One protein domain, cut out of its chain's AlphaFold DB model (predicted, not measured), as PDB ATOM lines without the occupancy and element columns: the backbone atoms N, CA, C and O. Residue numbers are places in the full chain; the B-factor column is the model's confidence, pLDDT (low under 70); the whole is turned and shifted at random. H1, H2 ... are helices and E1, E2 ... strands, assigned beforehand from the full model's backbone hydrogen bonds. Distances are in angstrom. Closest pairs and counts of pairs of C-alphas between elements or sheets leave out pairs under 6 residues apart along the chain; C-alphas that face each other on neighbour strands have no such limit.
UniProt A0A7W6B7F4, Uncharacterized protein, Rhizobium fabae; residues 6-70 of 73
ATOM      1  N   ILE A   6     -56.514 -40.739  38.881       96.75
ATOM      2  CA  ILE A   6     -57.138 -42.062  39.040       96.75
ATOM      3  C   ILE A   6     -56.573 -43.081  38.039       96.75
ATOM      4  O   ILE A   6     -56.351 -44.237  38.388       96.75
ATOM      5  N   GLU A   7     -56.315 -42.654  36.805       97.81
ATOM      6  CA  GLU A   7     -55.765 -43.496  35.742       97.81
ATOM      7  C   GLU A   7     -54.275 -43.740  35.956       97.81
ATOM      8  O   GLU A   7     -53.804 -44.858  35.759       97.81
ATOM      9  N   ARG A   8     -53.551 -42.737  36.461       96.62
ATOM     10  CA  ARG A   8     -52.141 -42.861  36.826       96.62
ATOM     11  C   ARG A   8     -51.932 -43.912  37.920       96.62
ATOM     12  O   ARG A   8     -51.103 -44.803  37.763       96.62
ATOM     13  N   ARG A   9     -52.737 -43.870  38.989       95.56
ATOM     14  CA  ARG A   9     -52.692 -44.881  40.062       95.56
ATOM     15  C   ARG A   9     -53.029 -46.282  39.547       95.56
ATOM     16  O   ARG A   9     -52.322 -47.228  39.872       95.56
ATOM     17  N   ARG A  10     -54.066 -46.421  38.710       96.50
ATOM     18  CA  ARG A  10     -54.449 -47.713  38.105       96.50
ATOM     19  C   ARG A  10     -53.371 -48.289  37.185       96.50
ATOM     20  O   ARG A  10     -53.212 -49.505  37.119       96.50
ATOM     21  N   ALA A  11     -52.633 -47.426  36.493       95.75
ATOM     22  CA  ALA A  11     -51.536 -47.805  35.610       95.75
ATOM     23  C   ALA A  11     -50.218 -48.119  36.340       95.75
ATOM     24  O   ALA A  11     -49.229 -48.403  35.672       95.75
ATOM     25  N   GLY A  12     -50.184 -48.062  37.677       95.44
ATOM     26  CA  GLY A  12     -48.952 -48.273  38.443       95.44
ATOM     27  C   GLY A  12     -47.978 -47.093  38.376       95.44
ATOM     28  O   GLY A  12     -46.815 -47.228  38.721       95.44
ATOM     29  N   LEU A  13     -48.446 -45.919  37.945       95.25
ATOM     30  CA  LEU A  13     -47.640 -44.705  37.771       95.25
ATOM     31  C   LEU A  13     -47.809 -43.721  38.945       95.25
ATOM     32  O   LEU A  13     -47.536 -42.530  38.807       95.25
ATOM     33  N   GLY A  14     -48.342 -44.186  40.081       92.88
ATOM     34  CA  GLY A  14     -48.818 -43.346  41.187       92.88
ATOM     35  C   GLY A  14     -47.782 -42.360  41.733       92.88
ATOM     36  O   GLY A  14     -48.156 -41.228  42.058       92.88
ATOM     37  N   ASP A  15     -46.515 -42.776  41.744       93.50
ATOM     38  CA  ASP A  15     -45.373 -42.024  42.276       93.50
ATOM     39  C   ASP A  15     -44.936 -40.854  41.382       93.50
ATOM     40  O   ASP A  15     -44.255 -39.935  41.835       93.50
ATOM     41  N   LEU A  16     -45.346 -40.844  40.109       92.19
ATOM     42  CA  LEU A  16     -45.067 -39.736  39.197       92.19
ATOM     43  C   LEU A  16     -46.021 -38.581  39.500       92.19
ATOM     44  O   LEU A  16     -47.213 -38.807  39.612       92.19
ATOM     45  N   GLN A  17     -45.552 -37.336  39.614       85.81
ATOM     46  CA  GLN A  17     -46.425 -36.208  39.992       85.81
ATOM     47  C   GLN A  17     -47.386 -35.767  38.882       85.81
ATOM     48  O   GLN A  17     -48.534 -35.428  39.169       85.81
ATOM     49  N   GLN A  18     -46.933 -35.795  37.629       91.94
ATOM     50  CA  GLN A  18     -47.721 -35.532  36.424       91.94
ATOM     51  C   GLN A  18     -47.221 -36.450  35.310       91.94
ATOM     52  O   GLN A  18     -46.036 -36.782  35.242       91.94
ATOM     53  N   SER A  19     -48.129 -36.926  34.466       95.06
ATOM     54  CA  SER A  19     -47.794 -37.891  33.419       95.06
ATOM     55  C   SER A  19     -48.613 -37.612  32.171       95.06
ATOM     56  O   SER A  19     -49.778 -37.226  32.255       95.06
ATOM     57  N   TRP A  20     -48.010 -37.836  31.006       95.31
ATOM     58  CA  TRP A  20     -48.628 -37.561  29.715       95.31
ATOM     59  C   TRP A  20     -48.481 -38.755  28.780       95.31
ATOM     60  O   TRP A  20     -47.480 -39.463  28.801       95.31
ATOM     61  N   ILE A  21     -49.487 -38.945  27.932       92.88
ATOM     62  CA  ILE A  21     -49.451 -39.846  26.782       92.88
ATOM     63  C   ILE A  21     -49.253 -38.989  25.535       92.88
ATOM     64  O   ILE A  21     -50.077 -38.108  25.251       92.88
ATOM     65  N   VAL A  22     -48.175 -39.249  24.802       92.00
ATOM     66  CA  VAL A  22     -47.957 -38.761  23.435       92.00
ATOM     67  C   VAL A  22     -48.748 -39.685  22.506       92.00
ATOM     68  O   VAL A  22     -48.636 -40.901  22.617       92.00
ATOM     69  N   VAL A  23     -49.657 -39.130  21.701       89.38
ATOM     70  CA  VAL A  23     -50.680 -39.914  20.969       89.38
ATOM     71  C   VAL A  23     -50.413 -39.941  19.460       89.38
ATOM     72  O   VAL A  23     -50.932 -40.789  18.748       89.38
ATOM     73  N   ASP A  24     -49.611 -39.018  18.965       85.31
ATOM     74  CA  ASP A  24     -49.124 -38.918  17.591       85.31
ATOM     75  C   ASP A  24     -47.830 -39.709  17.355       85.31
ATOM     76  O   ASP A  24     -47.382 -39.841  16.220       85.31
ATOM     77  N   GLU A  25     -47.255 -40.306  18.392       82.75
ATOM     78  CA  GLU A  25     -46.086 -41.170  18.280       82.75
ATOM     79  C   GLU A  25     -46.390 -42.544  18.862       82.75
ATOM     80  O   GLU A  25     -47.050 -42.686  19.894       82.75
ATOM     81  N   TYR A  26     -45.895 -43.581  18.193       81.56
ATOM     82  CA  TYR A  26     -45.923 -44.935  18.723       81.56
ATOM     83  C   TYR A  26     -44.644 -45.672  18.352       81.56
ATOM     84  O   TYR A  26     -44.098 -45.522  17.252       81.56
ATOM     85  N   ASN A  27     -44.186 -46.503  19.285       77.44
ATOM     86  CA  ASN A  27     -43.122 -47.452  19.009       77.44
ATOM     87  C   ASN A  27     -43.724 -48.630  18.260       77.44
ATOM     88  O   ASN A  27     -44.771 -49.158  18.645       77.44
ATOM     89  N   TYR A  28     -43.054 -49.040  17.194       71.06
ATOM     90  CA  TYR A  28     -43.359 -50.284  16.514       71.06
ATOM     91  C   TYR A  28     -42.225 -51.256  16.815       71.06
ATOM     92  O   TYR A  28     -41.300 -51.402  16.018       71.06
ATOM     93  N   ASP A  29     -42.290 -51.868  17.994       66.19
ATOM     94  CA  ASP A  29     -41.358 -52.917  18.390       66.19
ATOM     95  C   ASP A  29     -42.040 -54.272  18.185       66.19
ATOM     96  O   ASP A  29     -43.166 -54.501  18.631       66.19
ATOM     97  N   ILE A  30     -41.355 -55.167  17.479       63.97
ATOM     98  CA  ILE A  30     -41.673 -56.594  17.479       63.97
ATOM     99  C   ILE A  30     -41.181 -57.118  18.832       63.97
ATOM    100  O   ILE A  30     -40.032 -56.855  19.192       63.97
ATOM    101  N   VAL A  31     -42.045 -57.785  19.602       61.53
ATOM    102  CA  VAL A  31     -41.761 -58.196  20.994       61.53
ATOM    103  C   VAL A  31     -40.453 -58.981  21.075       61.53
ATOM    104  O   VAL A  31     -39.624 -58.715  21.936       61.53
ATOM    105  N   GLU A  32     -40.221 -59.862  20.107       62.72
ATOM    106  CA  GLU A  32     -39.048 -60.724  19.972       62.72
ATOM    107  C   GLU A  32     -37.732 -59.956  19.768       62.72
ATOM    108  O   GLU A  32     -36.656 -60.497  20.015       62.72
ATOM    109  N   HIS A  33     -37.801 -58.702  19.315       65.38
ATOM    110  CA  HIS A  33     -36.641 -57.837  19.103       65.38
ATOM    111  C   HIS A  33     -36.556 -56.695  20.121       65.38
ATOM    112  O   HIS A  33     -35.577 -55.948  20.116       65.38
ATOM    113  N   SER A  34     -37.555 -56.529  20.989       64.50
ATOM    114  CA  SER A  34     -37.548 -55.452  21.970       64.50
ATOM    115  C   SER A  34     -36.606 -55.790  23.122       64.50
ATOM    116  O   SER A  34     -36.859 -56.705  23.897       64.50
ATOM    117  N   TRP A  35     -35.543 -55.002  23.286       64.25
ATOM    118  CA  TRP A  35     -34.626 -55.111  24.430       64.25
ATOM    119  C   TRP A  35     -35.290 -54.833  25.788       64.25
ATOM    120  O   TRP A  35     -34.710 -55.148  26.821       64.25
ATOM    121  N   TYR A  36     -36.478 -54.220  25.794       66.38
ATOM    122  CA  TYR A  36     -37.135 -53.702  26.998       66.38
ATOM    123  C   TYR A  36     -38.460 -54.396  27.342       66.38
ATOM    124  O   TYR A  36     -39.083 -54.023  28.333       66.38
ATOM    125  N   ILE A  37     -38.919 -55.359  26.534       70.44
ATOM    126  CA  ILE A  37     -40.158 -56.103  26.798       70.44
ATOM    127  C   ILE A  37     -39.780 -57.551  27.098       70.44
ATOM    128  O   ILE A  37     -39.631 -58.364  26.187       70.44
ATOM    129  N   GLU A  38     -39.630 -57.885  28.379       77.38
ATOM    130  CA  GLU A  38     -39.387 -59.275  28.765       77.38
ATOM    131  C   GLU A  38     -40.695 -60.090  28.725       77.38
ATOM    132  O   GLU A  38     -41.714 -59.640  29.261       77.38
ATOM    133  N   PRO A  39     -40.700 -61.319  28.162       73.56
ATOM    134  CA  PRO A  39     -41.905 -62.155  28.043       73.56
ATOM    135  C   PRO A  39     -42.629 -62.461  29.363       73.56
ATOM    136  O   PRO A  39     -43.793 -62.866  29.355       73.56
ATOM    137  N   HIS A  40     -41.941 -62.311  30.493       80.19
ATOM    138  CA  HIS A  40     -42.439 -62.639  31.829       80.19
ATOM    139  C   HIS A  40     -42.458 -61.429  32.765       80.19
ATOM    140  O   HIS A  40     -42.612 -61.594  33.973       80.19
ATOM    141  N   GLN A  41     -42.303 -60.220  32.220       83.00
ATOM    142  CA  GLN A  41     -42.330 -59.008  33.021       83.00
ATOM    143  C   GLN A  41     -43.699 -58.828  33.680       83.00
ATOM    144  O   GLN A  41     -44.745 -58.929  33.030       83.00
ATOM    145  N   GLU A  42     -43.694 -58.516  34.974       86.69
ATOM    146  CA  GLU A  42     -44.924 -58.154  35.666       86.69
ATOM    147  C   GLU A  42     -45.512 -56.869  35.075       86.69
ATOM    148  O   GLU A  42     -44.831 -55.865  34.845       86.69
ATOM    149  N   VAL A  43     -46.818 -56.900  34.825       87.75
ATOM    150  CA  VAL A  43     -47.550 -55.738  34.327       87.75
ATOM    151  C   VAL A  43     -47.655 -54.709  35.452       87.75
ATOM    152  O   VAL A  43     -48.280 -54.984  36.473       87.75
ATOM    153  N   LEU A  44     -47.124 -53.501  35.231       91.19
ATOM    154  CA  LEU A  44     -47.154 -52.394  36.204       91.19
ATOM    155  C   LEU A  44     -48.576 -52.015  36.648       91.19
ATOM    156  O   LEU A  44     -48.819 -51.661  37.798       91.19
ATOM    157  N   GLY A  45     -49.527 -52.070  35.718       94.50
ATOM    158  CA  GLY A  45     -50.920 -51.719  35.950       94.50
ATOM    159  C   GLY A  45     -51.696 -51.609  34.644       94.50
ATOM    160  O   GLY A  45     -51.222 -52.006  33.575       94.50
ATOM    161  N   ARG A  46     -52.928 -51.099  34.715       95.56
ATOM    162  CA  ARG A  46     -53.809 -50.957  33.547       95.56
ATOM    163  C   ARG A  46     -54.644 -49.691  33.624       95.56
ATOM    164  O   ARG A  46     -55.267 -49.416  34.644       95.56
ATOM    165  N   PHE A  47     -54.746 -48.977  32.511       97.44
ATOM    166  CA  PHE A  47     -55.764 -47.944  32.354       97.44
ATOM    167  C   PHE A  47     -57.169 -48.547  32.309       97.44
ATOM    168  O   PHE A  47     -57.375 -49.688  31.880       97.44
ATOM    169  N   SER A  48     -58.163 -47.764  32.717       97.94
ATOM    170  CA  SER A  48     -59.559 -48.163  32.586       97.94
ATOM    171  C   SER A  48     -59.985 -48.242  31.122       97.94
ATOM    172  O   SER A  48     -59.470 -47.541  30.248       97.94
ATOM    173  N   LYS A  49     -61.004 -49.065  30.850       97.88
ATOM    174  CA  LYS A  49     -61.567 -49.205  29.501       97.88
ATOM    175  C   LYS A  49     -62.020 -47.862  28.922       97.88
ATOM    176  O   LYS A  49     -61.779 -47.590  27.751       97.88
ATOM    177  N   SER A  50     -62.664 -47.014  29.725       97.69
ATOM    178  CA  SER A  50     -63.145 -45.709  29.261       97.69
ATOM    179  C   SER A  50     -61.995 -44.760  28.923       97.69
ATOM    180  O   SER A  50     -62.087 -44.031  27.935       97.69
ATOM    181  N   PHE A  51     -60.899 -44.787  29.685       97.38
ATOM    182  CA  PHE A  51     -59.713 -43.997  29.368       97.38
ATOM    183  C   PHE A  51     -59.001 -44.515  28.114       97.38
ATOM    184  O   PHE A  51     -58.681 -43.725  27.227       97.38
ATOM    185  N   MET A  52     -58.879 -45.837  27.957       96.75
ATOM    186  CA  MET A  52     -58.345 -46.454  26.736       96.75
ATOM    187  C   MET A  52     -59.136 -46.074  25.481       96.75
ATOM    188  O   MET A  52     -58.541 -45.776  24.448       96.75
ATOM    189  N   MET A  53     -60.468 -46.004  25.565       97.12
ATOM    190  CA  MET A  53     -61.294 -45.549  24.439       97.12
ATOM    191  C   MET A  53     -61.015 -44.089  24.055       97.12
ATOM    192  O   MET A  53     -61.042 -43.760  22.870       97.12
ATOM    193  N   LYS A  54     -60.703 -43.216  25.023       96.06
ATOM    194  CA  LYS A  54     -60.293 -41.830  24.738       96.06
ATOM    195  C   LYS A  54     -58.949 -41.785  24.014       96.06
ATOM    196  O   LYS A  54     -58.831 -41.064  23.027       96.06
ATOM    197  N   ILE A  55     -57.975 -42.581  24.464       94.75
ATOM    198  CA  ILE A  55     -56.665 -42.704  23.806       94.75
ATOM    199  C   ILE A  55     -56.855 -43.162  22.357       94.75
ATOM    200  O   ILE A  55     -56.375 -42.498  21.442       94.75
ATOM    201  N   ALA A  56     -57.620 -44.235  22.135       93.25
ATOM    202  CA  ALA A  56     -57.876 -44.777  20.801       93.25
ATOM    203  C   ALA A  56     -58.567 -43.760  19.876       93.25
ATOM    204  O   ALA A  56     -58.180 -43.617  18.716       93.25
ATOM    205  N   ALA A  57     -59.554 -43.018  20.388       94.56
ATOM    206  CA  ALA A  57     -60.240 -41.982  19.620       94.56
ATOM    207  C   ALA A  57     -59.309 -40.821  19.237       94.56
ATOM    208  O   ALA A  57     -59.403 -40.304  18.125       94.56
ATOM    209  N   MET A  58     -58.406 -40.412  20.133       93.56
ATOM    210  CA  MET A  58     -57.398 -39.391  19.835       93.56
ATOM    211  C   MET A  58     -56.375 -39.902  18.818       93.56
ATOM    212  O   MET A  58     -56.110 -39.210  17.840       93.56
ATOM    213  N   PHE A  59     -55.887 -41.133  18.988       90.81
ATOM    214  CA  PHE A  59     -54.955 -41.782  18.065       90.81
ATOM    215  C   PHE A  59     -55.529 -41.869  16.649       90.81
ATOM    216  O   PHE A  59     -54.876 -41.496  15.678       90.81
ATOM    217  N   ALA A  60     -56.792 -42.282  16.516       89.81
ATOM    218  CA  ALA A  60     -57.462 -42.381  15.222       89.81
ATOM    219  C   ALA A  60     -57.510 -41.040  14.466       89.81
ATOM    220  O   ALA A  60     -57.410 -41.037  13.241       89.81
ATOM    221  N   LYS A  61     -57.618 -39.909  15.180       89.25
ATOM    222  CA  LYS A  61     -57.618 -38.565  14.575       89.25
ATOM    223  C   LYS A  61     -56.245 -38.150  14.051       89.25
ATOM    224  O   LYS A  61     -56.181 -37.435  13.058       89.25
ATOM    225  N   VAL A  62     -55.168 -38.586  14.706       85.56
ATOM    226  CA  VAL A  62     -53.792 -38.182  14.370       85.56
ATOM    227  C   VAL A  62     -53.049 -39.209  13.518       85.56
ATOM    228  O   VAL A  62     -51.973 -38.903  13.020       85.56
ATOM    229  N   ARG A  63     -53.621 -40.399  13.285       73.06
ATOM    230  CA  ARG A  63     -52.968 -41.543  12.619       73.06
ATOM    231  C   ARG A  63     -52.324 -41.225  11.261       73.06
ATOM    232  O   ARG A  63     -51.330 -41.848  10.912       73.06
ATOM    233  N   GLY A  64     -52.874 -40.276  10.498       69.69
ATOM    234  CA  GLY A  64     -52.311 -39.833   9.210       69.69
ATOM    235  C   GLY A  64     -51.118 -38.871   9.324       69.69
ATOM    236  O   GLY A  64     -50.456 -38.603   8.328       69.69
ATOM    237  N   GLN A  65     -50.858 -38.354  10.523       71.69
ATOM    238  CA  GLN A  65     -49.767 -37.437  10.873       71.69
ATOM    239  C   GLN A  65     -48.782 -38.079  11.861       71.69
ATOM    240  O   GLN A  65     -47.767 -37.477  12.192       71.69
ATOM    241  N   SER A  66     -49.088 -39.286  12.348       70.44
ATOM    242  CA  SER A  66     -48.313 -39.948  13.388       70.44
ATOM    243  C   SER A  66     -46.996 -40.492  12.848       70.44
ATOM    244  O   SER A  66     -46.988 -41.247  11.870       70.44
ATOM    245  N   SER A  67     -45.886 -40.173  13.506       74.12
ATOM    246  CA  SER A  67     -44.574 -40.701  13.140       74.12
ATOM    247  C   SER A  67     -44.289 -42.009  13.867       74.12
ATOM    248  O   SER A  67     -44.362 -42.103  15.092       74.12
ATOM    249  N   ARG A  68     -43.916 -43.035  13.098       76.69
ATOM    250  CA  ARG A  68     -43.329 -44.257  13.650       76.69
ATOM    251  C   ARG A  68     -41.913 -43.947  14.123       76.69
ATOM    252  O   ARG A  68     -41.064 -43.609  13.296       76.69
ATOM    253  N   VAL A  69     -41.647 -44.158  15.407       67.81
ATOM    254  CA  VAL A  69     -40.292 -44.074  15.959       67.81
ATOM    255  C   VAL A  69     -39.607 -45.426  15.759       67.81
ATOM    256  O   VAL A  69     -40.088 -46.449  16.249       67.81
ATOM    257  N   LYS A  70     -38.508 -45.451  14.995       67.56
ATOM    258  CA  LYS A  70     -37.619 -46.620  14.925       67.56
ATOM    259  C   LYS A  70     -36.681 -46.573  16.129       67.56
ATOM    260  O   LYS A  70     -36.071 -45.540  16.371       67.56
TER     261      LYS A  70
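What this domain is: This is residues 6 to 70 of the 73 residues of an uncharacterized protein of Rhizobium fabae (UniProt A0A7W6B7F4). Little regular structure is here: the backbone makes a loose, open frame round an empty middle, with long helix H2 along one side, short H1 near its first end and the small strand pair E1 and E2 off to the side of its last end. Residues 28 to 48 close the frame. The 65 printed residues run H1, E1, H2, E2, a mixed class with 25 residues in named elements; the two-stranded sheet is parallel. The whole is loose, radius of gyration of the C-alphas 13.6 A, spanning 32 by 29 by 21 A.

Where its parts are: Find C-alpha 6 at (-57.138, -42.062, 39.040), where H1, residues 6 to 10, begins. E1 is residues 25 to 27. H2, residues 49 to 62, runs 20.3 A from (-61.567, -49.205, 29.501). E2, residues 67 to 69, ends at (-40.292, -44.074, 15.959).

How they stand to each other: Look at E1 and E2: they are parallel at 33 degrees, and N 69 and O 26 are within hydrogen-bond range, 3.4 A. E1, H2 and E2 form a strand-helix-strand unit, two parallel neighbour strands with a helix between, its crossover right-handed. H1 and H2 are close but not clearly touching; their closest C-alphas, Glu 7 and Phe 51, are 7.5 A apart. H1 and E2 are apart. In H1 and H2 every O i to N i+4 pair is within hydrogen-bond range.

The domain as a whole: The C-alphas farthest apart, Asp 15 and Gly 64, are 33.9 A apart. The printed part has no cut. The links H1 to E1 and E1 to H2 are long; H2 to E2 is tight. Look for pLDDT under 70 at residues 29 to 36, 64 and 69 to 70.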